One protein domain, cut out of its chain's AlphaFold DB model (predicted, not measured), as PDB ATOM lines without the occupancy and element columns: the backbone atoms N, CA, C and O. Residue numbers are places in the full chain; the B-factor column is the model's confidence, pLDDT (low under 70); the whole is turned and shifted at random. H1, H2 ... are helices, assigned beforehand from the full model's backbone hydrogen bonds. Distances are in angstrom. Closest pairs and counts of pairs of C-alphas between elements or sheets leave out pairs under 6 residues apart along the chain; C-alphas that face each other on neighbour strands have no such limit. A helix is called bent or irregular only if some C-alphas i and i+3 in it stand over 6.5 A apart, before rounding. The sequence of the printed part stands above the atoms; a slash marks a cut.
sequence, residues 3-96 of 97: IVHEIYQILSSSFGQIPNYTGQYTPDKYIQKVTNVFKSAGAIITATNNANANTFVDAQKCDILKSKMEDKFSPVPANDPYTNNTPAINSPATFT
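Overview. This is residues 3 to 96 of the 97 residues of an uncharacterized protein of Rhizophagus clarus (UniProt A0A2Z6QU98). Picture four longer helices in a compact assembly: H4 lies nearest the middle, with H2 over one side of it, and H2 and H3 join at a corner that H1 spans, with one end of H1 at H3 and the other at H2. The little helix H5 packs on the first half of H4, and a long loop, residues 74 to 91, swings out between these two helices. The printed part has 94 residues, with five named helices in the order H1 H2 H3 H4 H5 and no named strand, and its class is all helix. It is compact, with a radius of gyration of the C-alphas of 13.7 A, and spans 37 by 33 by 18 A.

Arrangement. Start at H4, residues 58 to 73, the longest helix by residues; it has a kink of 33 degrees near residue 67 and is irregular, with C-alphas 68 and 71 7.4 A apart. With residues 61 to 65 alone it only just touches H2, residues 27 to 40, over 3 pairs of C-alphas within 8 A; the closest are those of Leu 65 and Val 34, 7.2 A apart. The two run opposite ways at a steep tilt of 36 degrees, only just more than shallow. H5, residues 92 to 95, touches H4 at residues 58 to 65 alone, the closest C-alphas being those of Cys 62 and Pro 92, 5.5 A apart. H5 and H2 are close but not clearly touching, with the C-alphas of Ile 31 and Phe 95 7.3 A apart. Now look at H1, residues 3 to 16, which forms a helical hairpin with H2: its residues 11 to 15 alone touch residues 34 to 38, and the closest C-alphas, of Ser 14 and Val 37, are 6.5 A apart. They run opposite ways at a steep tilt of 37 degrees, only just more than shallow. With residues 3 to 7 alone, H1 touches H3, residues 42 to 51, opposite ways at a shallow tilt of 19 degrees; the C-alphas of Ile 3 and Thr 48 come closest, at 6.4 A. H2 and H3 meet only through their link, H1 and H4 are near each other, and H3 and H4 are apart. Every O i to N i+4 pair is within hydrogen-bond range in H1, H2 and H3, against 10 of 12 in H4; H5 is too short for such a pair.

Along the chain. Find C-alpha 58 at (157.619, 175.912, 134.698); from there H4 runs 20.6 A to C-alpha 73. H2 covers 20.3 A and H3 14.1 A. H1 begins at C-alpha 3, (154.631, 191.319, 127.984), and covers 20.1 A; H5 ends at C-alpha 95, (160.692, 164.769, 131.064).

Size, cuts and confidence. The two C-alphas farthest apart are those of Gly 23 and Ala 51, 38.8 A. The printed part has no cut; the link from H4 to H5 is long, and that from H2 to H3 is tight. The mean pLDDT of the printed part is 85.5, and residue 96 alone is under 70.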
ATOM      1  N   ILE A   3     153.423 192.161 127.968       71.69
ATOM      2  CA  ILE A   3     154.631 191.319 127.984       71.69
ATOM      3  C   ILE A   3     154.337 189.800 128.002       71.69
ATOM      4  O   ILE A   3     155.086 189.005 127.441       71.69
ATOM      5  N   VAL A   4     153.206 189.365 128.578       73.81
ATOM      6  CA  VAL A   4     152.798 187.937 128.557       73.81
ATOM      7  C   VAL A   4     152.451 187.494 127.137       73.81
ATOM      8  O   VAL A   4     152.846 186.421 126.688       73.81
ATOM      9  N   HIS A   5     151.704 188.342 126.430       78.88
ATOM     10  CA  HIS A   5     151.268 188.082 125.066       78.88
ATOM     11  C   HIS A   5     152.465 187.974 124.114       78.88
ATOM     12  O   HIS A   5     152.502 187.062 123.293       78.88
ATOM     13  N   GLU A   6     153.481 188.824 124.294       81.12
ATOM     14  CA  GLU A   6     154.737 188.756 123.541       81.12
ATOM     15  C   GLU A   6     155.477 187.429 123.756       81.12
ATOM     16  O   GLU A   6     155.929 186.825 122.783       81.12
ATOM     17  N   ILE A   7     155.536 186.910 124.993       83.88
ATOM     18  CA  ILE A   7     156.115 185.580 125.256       83.88
ATOM     19  C   ILE A   7     155.369 184.507 124.458       83.88
ATOM     20  O   ILE A   7     156.000 183.727 123.744       83.88
ATOM     21  N   TYR A   8     154.037 184.466 124.536       85.75
ATOM     22  CA  TYR A   8     153.252 183.472 123.796       85.75
ATOM     23  C   TYR A   8     153.380 183.631 122.279       85.75
ATOM     24  O   TYR A   8     153.403 182.630 121.565       85.75
ATOM     25  N   GLN A   9     153.507 184.853 121.763       86.25
ATOM     26  CA  GLN A   9     153.689 185.101 120.334       86.25
ATOM     27  C   GLN A   9     155.055 184.609 119.831       86.25
ATOM     28  O   GLN A   9     155.137 183.952 118.792       86.25
ATOM     29  N   ILE A  10     156.121 184.851 120.595       85.31
ATOM     30  CA  ILE A  10     157.465 184.345 120.283       85.31
ATOM     31  C   ILE A  10     157.471 182.817 120.332       85.31
ATOM     32  O   ILE A  10     157.913 182.160 119.387       85.31
ATOM     33  N   LEU A  11     156.935 182.245 121.413       89.50
ATOM     34  CA  LEU A  11     156.895 180.800 121.601       89.50
ATOM     35  C   LEU A  11     156.043 180.113 120.531       89.50
ATOM     36  O   LEU A  11     156.494 179.133 119.952       89.50
ATOM     37  N   SER A  12     154.846 180.618 120.227       87.06
ATOM     38  CA  SER A  12     153.964 180.033 119.205       87.06
ATOM     39  C   SER A  12     154.608 180.018 117.818       87.06
ATOM     40  O   SER A  12     154.557 178.989 117.147       87.06
ATOM     41  N   SER A  13     155.290 181.097 117.421       87.56
ATOM     42  CA  SER A  13     156.055 181.152 116.169       87.56
ATOM     43  C   SER A  13     157.146 180.074 116.117       87.56
ATOM     44  O   SER A  13     157.230 179.301 115.158       87.56
ATOM     45  N   SER A  14     157.952 179.951 117.176       89.19
ATOM     46  CA  SER A  14     159.004 178.930 117.253       89.19
ATOM     47  C   SER A  14     158.445 177.503 117.324       89.19
ATOM     48  O   SER A  14     158.978 176.596 116.686       89.19
ATOM     49  N   PHE A  15     157.350 177.289 118.054       89.25
ATOM     50  CA  PHE A  15     156.701 175.986 118.177       89.25
ATOM     51  C   PHE A  15     155.917 175.574 116.935       89.25
ATOM     52  O   PHE A  15     155.737 174.374 116.736       89.25
ATOM     53  N   GLY A  16     155.489 176.505 116.083       86.75
ATOM     54  CA  GLY A  16     154.901 176.188 114.779       86.75
ATOM     55  C   GLY A  16     155.869 175.430 113.862       86.75
ATOM     56  O   GLY A  16     155.442 174.635 113.033       86.75
ATOM     57  N   GLN A  17     157.179 175.602 114.066       87.44
ATOM     58  CA  GLN A  17     158.228 174.899 113.316       87.44
ATOM     59  C   GLN A  17     158.550 173.506 113.880       87.44
ATOM     60  O   GLN A  17     159.270 172.731 113.251       87.44
ATOM     61  N   ILE A  18     158.042 173.176 115.073       90.19
ATOM     62  CA  ILE A  18     158.230 171.871 115.706       90.19
ATOM     63  C   ILE A  18     156.904 171.111 115.595       90.19
ATOM     64  O   ILE A  18     155.979 171.409 116.359       90.19
ATOM     65  N   PRO A  19     156.775 170.133 114.678       89.69
ATOM     66  CA  PRO A  19     155.562 169.327 114.603       89.69
ATOM     67  C   PRO A  19     155.345 168.576 115.917       89.69
ATOM     68  O   PRO A  19     156.303 168.287 116.645       89.69
ATOM     69  N   ASN A  20     154.093 168.248 116.215       90.44
ATOM     70  CA  ASN A  20     153.751 167.421 117.368       90.44
ATOM     71  C   ASN A  20     154.466 166.070 117.301       90.44
ATOM     72  O   ASN A  20     154.825 165.582 116.224       90.44
ATOM     73  N   TYR A  21     154.740 165.489 118.461       89.62
ATOM     74  CA  TYR A  21     155.462 164.237 118.547       89.62
ATOM     75  C   TYR A  21     154.589 163.080 118.063       89.62
ATOM     76  O   TYR A  21     153.606 162.726 118.699       89.62
ATOM     77  N   THR A  22     155.000 162.453 116.967       89.75
ATOM     78  CA  THR A  22     154.391 161.251 116.377       89.75
ATOM     79  C   THR A  22     155.361 160.067 116.367       89.75
ATOM     80  O   THR A  22     155.047 158.992 115.866       89.75
ATOM     81  N   GLY A  23     156.554 160.222 116.959       86.50
ATOM     82  CA  GLY A  23     157.633 159.230 116.895       86.50
ATOM     83  C   GLY A  23     158.694 159.521 115.837       86.50
ATOM     84  O   GLY A  23     159.548 158.678 115.591       86.50
ATOM     85  N   GLN A  24     158.681 160.717 115.247       89.75
ATOM     86  CA  GLN A  24     159.636 161.148 114.223       89.75
ATOM     87  C   GLN A  24     161.093 161.249 114.719       89.75
ATOM     88  O   GLN A  24     162.020 161.262 113.914       89.75
ATOM     89  N   TYR A  25     161.305 161.336 116.037       87.69
ATOM     90  CA  TYR A  25     162.620 161.353 116.687       87.69
ATOM     91  C   TYR A  25     162.619 160.465 117.942       87.69
ATOM     92  O   TYR A  25     161.559 160.066 118.438       87.69
ATOM     93  N   THR A  26     163.803 160.205 118.502       87.75
ATOM     94  CA  THR A  26     163.897 159.693 119.877       87.75
ATOM     95  C   THR A  26     163.274 160.703 120.856       87.75
ATOM     96  O   THR A  26     163.364 161.913 120.597       87.75
ATOM     97  N   PRO A  27     162.638 160.250 121.954       83.88
ATOM     98  CA  PRO A  27     162.005 161.135 122.933       83.88
ATOM     99  C   PRO A  27     162.936 162.247 123.435       83.88
ATOM    100  O   PRO A  27     162.572 163.420 123.358       83.88
ATOM    101  N   ASP A  28     164.174 161.912 123.809       87.06
ATOM    102  CA  ASP A  28     165.167 162.880 124.299       87.06
ATOM    103  C   ASP A  28     165.465 163.981 123.283       87.06
ATOM    104  O   ASP A  28     165.480 165.171 123.603       87.06
ATOM    105  N   LYS A  29     165.646 163.601 122.012       90.12
ATOM    106  CA  LYS A  29     165.920 164.554 120.931       90.12
ATOM    107  C   LYS A  29     164.733 165.483 120.696       90.12
ATOM    108  O   LYS A  29     164.926 166.656 120.368       90.12
ATOM    109  N   TYR A  30     163.509 164.977 120.843       90.62
ATOM    110  CA  TYR A  30     162.308 165.795 120.731       90.62
ATOM    111  C   TYR A  30     162.198 166.788 121.895       90.62
ATOM    112  O   TYR A  30     162.064 167.992 121.665       90.62
ATOM    113  N   ILE A  31     162.346 166.310 123.132       88.38
ATOM    114  CA  ILE A  31     162.304 167.140 124.344       88.38
ATOM    115  C   ILE A  31     163.388 168.218 124.300       88.38
ATOM    116  O   ILE A  31     163.122 169.377 124.624       88.38
ATOM    117  N   GLN A  32     164.589 167.890 123.820       90.50
ATOM    118  CA  GLN A  32     165.671 168.858 123.651       90.50
ATOM    119  C   GLN A  32     165.304 169.970 122.656       90.50
ATOM    120  O   GLN A  32     165.578 171.140 122.922       90.50
ATOM    121  N   LYS A  33     164.651 169.644 121.529       91.50
ATOM    122  CA  LYS A  33     164.185 170.646 120.552       91.50
ATOM    123  C   LYS A  33     163.176 171.611 121.171       91.50
ATOM    124  O   LYS A  33     163.336 172.820 121.026       91.50
ATOM    125  N   VAL A  34     162.181 171.087 121.884       90.94
ATOM    126  CA  VAL A  34     161.167 171.898 122.580       90.94
ATOM    127  C   VAL A  34     161.819 172.754 123.674       90.94
ATOM    128  O   VAL A  34     161.569 173.953 123.766       90.94
ATOM    129  N   THR A  35     162.748 172.178 124.440       90.19
ATOM    130  CA  THR A  35     163.485 172.881 125.502       90.19
ATOM    131  C   THR A  35     164.377 173.998 124.964       90.19
ATOM    132  O   THR A  35     164.500 175.050 125.591       90.19
ATOM    133  N   ASN A  36     164.977 173.821 123.786       91.25
ATOM    134  CA  ASN A  36     165.793 174.857 123.153       91.25
ATOM    135  C   ASN A  36     164.977 176.104 122.781       91.25
ATOM    136  O   ASN A  36     165.509 177.208 122.884       91.25
ATOM    137  N   VAL A  37     163.691 175.956 122.442       91.81
ATOM    138  CA  VAL A  37     162.783 177.099 122.227       91.81
ATOM    139  C   VAL A  37     162.550 177.872 123.527       91.81
ATOM    140  O   VAL A  37     162.599 179.102 123.546       91.81
ATOM    141  N   PHE A  38     162.366 177.178 124.653       90.31
ATOM    142  CA  PHE A  38     162.274 177.858 125.949       90.31
ATOM    143  C   PHE A  38     163.580 178.570 126.316       90.31
ATOM    144  O   PHE A  38     163.540 179.686 126.831       90.31
ATOM    145  N   LYS A  39     164.737 177.962 126.022       89.31
ATOM    146  CA  LYS A  39     166.049 178.590 126.248       89.31
ATOM    147  C   LYS A  39     166.222 179.859 125.417       89.31
ATOM    148  O   LYS A  39     166.679 180.860 125.962       89.31
ATOM    149  N   SER A  40     165.818 179.861 124.143       88.75
ATOM    150  CA  SER A  40     165.911 181.060 123.298       88.75
ATOM    151  C   SER A  40     165.004 182.196 123.779       88.75
ATOM    152  O   SER A  40     165.366 183.361 123.642       88.75
ATOM    153  N   ALA A  41     163.864 181.880 124.399       88.62
ATOM    154  CA  ALA A  41     162.976 182.864 125.023       88.62
ATOM    155  C   ALA A  41     163.379 183.243 126.467       88.62
ATOM    156  O   ALA A  41     162.736 184.096 127.085       88.62
ATOM    157  N   GLY A  42     164.435 182.636 127.023       88.94
ATOM    158  CA  GLY A  42     164.770 182.708 128.448       88.94
ATOM    159  C   GLY A  42     165.013 184.125 128.973       88.94
ATOM    160  O   GLY A  42     164.567 184.447 130.074       88.94
ATOM    161  N   ALA A  43     165.652 184.991 128.179       87.94
ATOM    162  CA  ALA A  43     165.901 186.383 128.560       87.94
ATOM    163  C   ALA A  43     164.594 187.175 128.739       87.94
ATOM    164  O   ALA A  43     164.421 187.872 129.738       87.94
ATOM    165  N   ILE A  44     163.645 187.007 127.813       87.50
ATOM    166  CA  ILE A  44     162.344 187.694 127.841       87.50
ATOM    167  C   ILE A  44     161.471 187.129 128.962       87.50
ATOM    168  O   ILE A  44     160.880 187.895 129.719       87.50
ATOM    169  N   ILE A  45     161.442 185.803 129.131       88.56
ATOM    170  CA  ILE A  45     160.741 185.144 130.245       88.56
ATOM    171  C   ILE A  45     161.258 185.669 131.590       88.56
ATOM    172  O   ILE A  45     160.464 186.038 132.453       88.56
ATOM    173  N   THR A  46     162.580 185.759 131.758       88.38
ATOM    174  CA  THR A  46     163.207 186.252 132.995       88.38
ATOM    175  C   THR A  46     162.859 187.715 133.256       88.38
ATOM    176  O   THR A  46     162.404 188.050 134.347       88.38
ATOM    177  N   ALA A  47     163.008 188.584 132.251       87.12
ATOM    178  CA  ALA A  47     162.657 189.998 132.375       87.12
ATOM    179  C   ALA A  47     161.177 190.186 132.744       87.12
ATOM    180  O   ALA A  47     160.841 190.992 133.611       87.12
ATOM    181  N   THR A  48     160.300 189.387 132.138       85.44
ATOM    182  CA  THR A  48     158.860 189.442 132.390       85.44
ATOM    183  C   THR A  48     158.507 188.965 133.786       85.44
ATOM    184  O   THR A  48     157.728 189.630 134.458       85.44
ATOM    185  N   ASN A  49     159.094 187.857 134.243       87.88
ATOM    186  CA  ASN A  49     158.879 187.347 135.596       87.88
ATOM    187  C   ASN A  49     159.395 188.315 136.669       87.88
ATOM    188  O   ASN A  49     158.783 188.416 137.728       87.88
ATOM    189  N   ASN A  50     160.479 189.049 136.395       86.38
ATOM    190  CA  ASN A  50     160.988 190.085 137.297       86.38
ATOM    191  C   ASN A  50     160.063 191.307 137.351       86.38
ATOM    192  O   ASN A  50     159.822 191.849 138.425       86.38
ATOM    193  N   ALA A  51     159.543 191.743 136.200       85.25
ATOM    194  CA  ALA A  51     158.607 192.863 136.130       85.25
ATOM    195  C   ALA A  51     157.226 192.504 136.700       85.25
ATOM    196  O   ALA A  51     156.549 193.348 137.278       85.25
ATOM    197  N   ASN A  52     156.809 191.250 136.523       82.88
ATOM    198  CA  ASN A  52     155.501 190.726 136.885       82.88
ATOM    199  C   ASN A  52     155.682 189.311 137.439       82.88
ATOM    200  O   ASN A  52     155.814 188.344 136.680       82.88
ATOM    201  N   ALA A  53     155.707 189.208 138.768       79.75
ATOM    202  CA  ALA A  53     156.004 187.969 139.478       79.75
ATOM    203  C   ALA A  53     155.202 186.777 138.928       79.75
ATOM    204  O   ALA A  53     153.977 186.831 138.826       79.75
ATOM    205  N   ASN A  54     155.910 185.687 138.617       77.75
ATOM    206  CA  ASN A  54     155.341 184.391 138.227       77.75
ATOM    207  C   ASN A  54     154.465 184.400 136.960       77.75
ATOM    208  O   ASN A  54     153.546 183.594 136.832       77.75
ATOM    209  N   THR A  55     154.760 185.283 136.006       83.38
ATOM    210  CA  THR A  55     154.003 185.396 134.751       83.38
ATOM    211  C   THR A  55     154.105 184.160 133.850       83.38
ATOM    212  O   THR A  55     153.104 183.704 133.304       83.38
ATOM    213  N   PHE A  56     155.313 183.632 133.656       86.75
ATOM    214  CA  PHE A  56     155.576 182.463 132.821       86.75
ATOM    215  C   PHE A  56     156.571 181.551 133.539       86.75
ATOM    216  O   PHE A  56     157.786 181.773 133.517       86.75
ATOM    217  N   VAL A  57     156.041 180.542 134.224       87.31
ATOM    218  CA  VAL A  57     156.796 179.616 135.069       87.31
ATOM    219  C   VAL A  57     156.824 178.217 134.453       87.31
ATOM    220  O   VAL A  57     156.391 177.983 133.323       87.31
ATOM    221  N   ASP A  58     157.407 177.274 135.178       87.81
ATOM    222  CA  ASP A  58     157.619 175.912 134.698       87.81
ATOM    223  C   ASP A  58     156.319 175.157 134.397       87.81
ATOM    224  O   ASP A  58     156.296 174.375 133.447       87.81
ATOM    225  N   ALA A  59     155.225 175.476 135.097       87.06
ATOM    226  CA  ALA A  59     153.907 174.910 134.817       87.06
ATOM    227  C   ALA A  59     153.455 175.200 133.373       87.06
ATOM    228  O   ALA A  59     153.113 174.273 132.645       87.06
ATOM    229  N   GLN A  60     153.566 176.451 132.902       88.81
ATOM    230  CA  GLN A  60     153.199 176.801 131.523       88.81
ATOM    231  C   GLN A  60     154.118 176.134 130.490       88.81
ATOM    232  O   GLN A  60     153.656 175.710 129.432       88.81
ATOM    233  N   LYS A  61     155.422 176.008 130.780       89.44
ATOM    234  CA  LYS A  61     156.349 175.265 129.904       89.44
ATOM    235  C   LYS A  61     155.944 173.794 129.800       89.44
ATOM    236  O   LYS A  61     156.022 173.208 128.722       89.44
ATOM    237  N   CYS A  62     155.520 173.213 130.918       89.00
ATOM    238  CA  CYS A  62     155.082 171.834 130.994       89.00
ATOM    239  C   CYS A  62     153.791 171.593 130.200       89.00
ATOM    240  O   CYS A  62     153.716 170.610 129.468       89.00
ATOM    241  N   ASP A  63     152.807 172.484 130.293       88.50
ATOM    242  CA  ASP A  63     151.554 172.358 129.536       88.50
ATOM    243  C   ASP A  63     151.801 172.414 128.022       88.50
ATOM    244  O   ASP A  63     151.252 171.616 127.262       88.50
ATOM    245  N   ILE A  64     152.714 173.287 127.579       89.38
ATOM    246  CA  ILE A  64     153.147 173.342 126.175       89.38
ATOM    247  C   ILE A  64     153.825 172.028 125.754       89.38
ATOM    248  O   ILE A  64     153.547 171.511 124.673       89.38
ATOM    249  N   LEU A  65     154.702 171.470 126.596       89.06
ATOM    250  CA  LEU A  65     155.344 170.171 126.354       89.06
ATOM    251  C   LEU A  65     154.314 169.041 126.220       89.06
ATOM    252  O   LEU A  65     154.405 168.266 125.270       89.06
ATOM    253  N   LYS A  66     153.324 168.978 127.121       87.56
ATOM    254  CA  LYS A  66     152.235 167.990 127.071       87.56
ATOM    255  C   LYS A  66     151.439 168.115 125.778       87.56
ATOM    256  O   LYS A  66     151.325 167.129 125.060       87.56
ATOM    257  N   SER A  67     151.008 169.325 125.416       88.00
ATOM    258  CA  SER A  67     150.278 169.578 124.165       88.00
ATOM    259  C   SER A  67     151.064 169.125 122.928       88.00
ATOM    260  O   SER A  67     150.509 168.537 122.003       88.00
ATOM    261  N   LYS A  68     152.391 169.296 122.928       88.69
ATOM    262  CA  LYS A  68     153.262 168.789 121.857       88.69
ATOM    263  C   LYS A  68     153.386 167.263 121.811       88.69
ATOM    264  O   LYS A  68     153.789 166.737 120.775       88.69
ATOM    265  N   MET A  69     153.067 166.554 122.889       87.38
ATOM    266  CA  MET A  69     153.124 165.091 122.989       87.38
ATOM    267  C   MET A  69     151.766 164.398 122.793       87.38
ATOM    268  O   MET A  69     151.743 163.178 122.611       87.38
ATOM    269  N   GLU A  70     150.655 165.141 122.807       84.50
ATOM    270  CA  GLU A  70     149.296 164.585 122.759       84.50
ATOM    271  C   GLU A  70     149.043 163.706 121.527       84.50
ATOM    272  O   GLU A  70     148.463 162.637 121.667       84.50
ATOM    273  N   ASP A  71     149.555 164.037 120.342       81.69
ATOM    274  CA  ASP A  71     149.248 163.243 119.138       81.69
ATOM    275  C   ASP A  71     149.695 161.768 119.208       81.69
ATOM    276  O   ASP A  71     149.066 160.907 118.594       81.69
ATOM    277  N   LYS A  72     150.759 161.449 119.957       82.00
ATOM    278  CA  LYS A  72     151.225 160.061 120.148       82.00
ATOM    279  C   LYS A  72     150.817 159.462 121.486       82.00
ATOM    280  O   LYS A  72     150.668 158.246 121.581       82.00
ATOM    281  N   PHE A  73     150.693 160.291 122.516       79.06
ATOM    282  CA  PHE A  73     150.517 159.834 123.891       79.06
ATOM    283  C   PHE A  73     149.186 160.277 124.506       79.06
ATOM    284  O   PHE A  73     149.070 160.250 125.724       79.06
ATOM    285  N   SER A  74     148.191 160.693 123.710       81.12
ATOM    286  CA  SER A  74     146.911 161.173 124.245       81.12
ATOM    287  C   SER A  74     146.104 160.054 124.927       81.12
ATOM    288  O   SER A  74     145.856 159.016 124.301       81.12
ATOM    289  N   PRO A  75     145.643 160.271 126.177       78.75
ATOM    290  CA  PRO A  75     145.888 161.459 127.001       78.75
ATOM    291  C   PRO A  75     147.265 161.421 127.686       78.75
ATOM    292  O   PRO A  75     147.622 160.430 128.325       78.75
ATOM    293  N   VAL A  76     148.015 162.530 127.618       80.56
ATOM    294  CA  VAL A  76     149.278 162.655 128.362       80.56
ATOM    295  C   VAL A  76     148.948 162.728 129.861       80.56
ATOM    296  O   VAL A  76     148.157 163.591 130.251       80.56
ATOM    297  N   PRO A  77     149.524 161.864 130.721       83.12
ATOM    298  CA  PRO A  77     149.227 161.871 132.150       83.12
ATOM    299  C   PRO A  77     149.490 163.233 132.807       83.12
ATOM    300  O   PRO A  77     150.477 163.912 132.518       83.12
ATOM    301  N   ALA A  78     148.616 163.627 133.734       82.88
ATOM    302  CA  ALA A  78     148.820 164.833 134.539       82.88
ATOM    303  C   ALA A  78     149.865 164.620 135.650       82.88
ATOM    304  O   ALA A  78     150.559 165.565 136.039       82.88
ATOM    305  N   ASN A  79     149.985 163.381 136.126       88.12
ATOM    306  CA  ASN A  79     150.863 162.943 137.201       88.12
ATOM    307  C   ASN A  79     151.879 161.933 136.672       88.12
ATOM    308  O   ASN A  79     151.563 161.175 135.757       88.12
ATOM    309  N   ASP A  80     153.076 161.920 137.252       84.56
ATOM    310  CA  ASP A  80     154.120 160.965 136.899       84.56
ATOM    311  C   ASP A  80     153.764 159.574 137.456       84.56
ATOM    312  O   ASP A  80     153.726 159.398 138.676       84.56
ATOM    313  N   PRO A  81     153.470 158.580 136.599       80.81
ATOM    314  CA  PRO A  81     153.069 157.254 137.053       80.81
ATOM    315  C   PRO A  81     154.256 156.397 137.517       80.81
ATOM    316  O   PRO A  81     154.041 155.314 138.057       80.81
ATOM    317  N   TYR A  82     155.496 156.842 137.288       82.50
ATOM    318  CA  TYR A  82     156.711 156.075 137.564       82.50
ATOM    319  C   TYR A  82     157.390 156.469 138.880       82.50
ATOM    320  O   TYR A  82     158.339 155.806 139.300       82.50
ATOM    321  N   THR A  83     156.905 157.513 139.555       82.31
ATOM    322  CA  THR A  83     157.422 157.966 140.851       82.31
ATOM    323  C   THR A  83     156.439 157.697 141.992       82.31
ATOM    324  O   THR A  83     155.216 157.761 141.848       82.31
ATOM    325  N   ASN A  84     156.985 157.393 143.176       79.44
ATOM    326  CA  ASN A  84     156.185 157.200 144.387       79.44
ATOM    327  C   ASN A  84     155.381 158.476 144.700       79.44
ATOM    328  O   ASN A  84     155.912 159.582 144.610       79.44
ATOM    329  N   ASN A  85     154.118 158.315 145.110       81.12
ATOM    330  CA  ASN A  85     153.143 159.391 145.367       81.12
ATOM    331  C   ASN A  85     152.635 160.159 144.131       81.12
ATOM    332  O   ASN A  85     151.918 161.144 144.306       81.12
ATOM    333  N   THR A  86     152.960 159.719 142.908       82.19
ATOM    334  CA  THR A  86     152.404 160.251 141.648       82.19
ATOM    335  C   THR A  86     152.353 161.791 141.592       82.19
ATOM    336  O   THR A  86     151.269 162.375 141.480       82.19
ATOM    337  N   PRO A  87     153.490 162.494 141.746       86.44
ATOM    338  CA  PRO A  87     153.533 163.952 141.730       86.44
ATOM    339  C   PRO A  87     153.033 164.515 140.394       86.44
ATOM    340  O   PRO A  87     153.063 163.846 139.362       86.44
ATOM    341  N   ALA A  88     152.573 165.766 140.404       85.50
ATOM    342  CA  ALA A  88     152.166 166.446 139.180       85.50
ATOM    343  C   ALA A  88     153.373 166.681 138.259       85.50
ATOM    344  O   ALA A  88     154.415 167.164 138.699       85.50
ATOM    345  N   ILE A  89     153.204 166.412 136.965       83.75
ATOM    346  CA  ILE A  89     154.189 166.746 135.935       83.75
ATOM    347  C   ILE A  89     154.045 168.247 135.667       83.75
ATOM    348  O   ILE A  89     153.124 168.654 134.956       83.75
ATOM    349  N   ASN A  90     154.876 169.071 136.310       86.88
ATOM    350  CA  ASN A  90     154.759 170.536 136.306       86.88
ATOM    351  C   ASN A  90     156.064 171.272 135.959       86.88
ATOM    352  O   ASN A  90     156.094 172.501 136.010       86.88
ATOM    353  N   SER A  91     157.131 170.554 135.605       83.19
ATOM    354  CA  SER A  91     158.403 171.153 135.199       83.19
ATOM    355  C   SER A  91     159.008 170.405 134.013       83.19
ATOM    356  O   SER A  91     158.973 169.179 133.995       83.19
ATOM    357  N   PRO A  92     159.624 171.092 133.034       78.88
ATOM    358  CA  PRO A  92     160.322 170.431 131.930       78.88
ATOM    359  C   PRO A  92     161.374 169.402 132.371       78.88
ATOM    360  O   PRO A  92     161.631 168.449 131.640       78.88
ATOM    361  N   ALA A  93     161.961 169.573 133.560       79.75
ATOM    362  CA  ALA A  93     162.955 168.652 134.105       79.75
ATOM    363  C   ALA A  93     162.398 167.243 134.373       79.75
ATOM    364  O   ALA A  93     163.159 166.284 134.341       79.75
ATOM    365  N   THR A  94     161.084 167.084 134.579       75.31
ATOM    366  CA  THR A  94     160.471 165.760 134.792       75.31
ATOM    367  C   THR A  94     160.390 164.920 133.514       75.31
ATOM    368  O   THR A  94     160.001 163.762 133.579       75.31
ATOM    369  N   PHE A  95     160.713 165.487 132.345       73.06
ATOM    370  CA  PHE A  95     160.692 164.769 131.064       73.06
ATOM    371  C   PHE A  95     162.066 164.252 130.631       73.06
ATOM    372  O   PHE A  95     162.143 163.459 129.698       73.06
ATOM    373  N   THR A  96     163.149 164.708 131.258       66.88
ATOM    374  CA  THR A  96     164.513 164.275 130.933       66.88
ATOM    375  C   THR A  96     164.966 163.206 131.918       66.88
ATOM    376  O   THR A  96     164.831 163.412 133.123       66.88
TER     377      THR A  96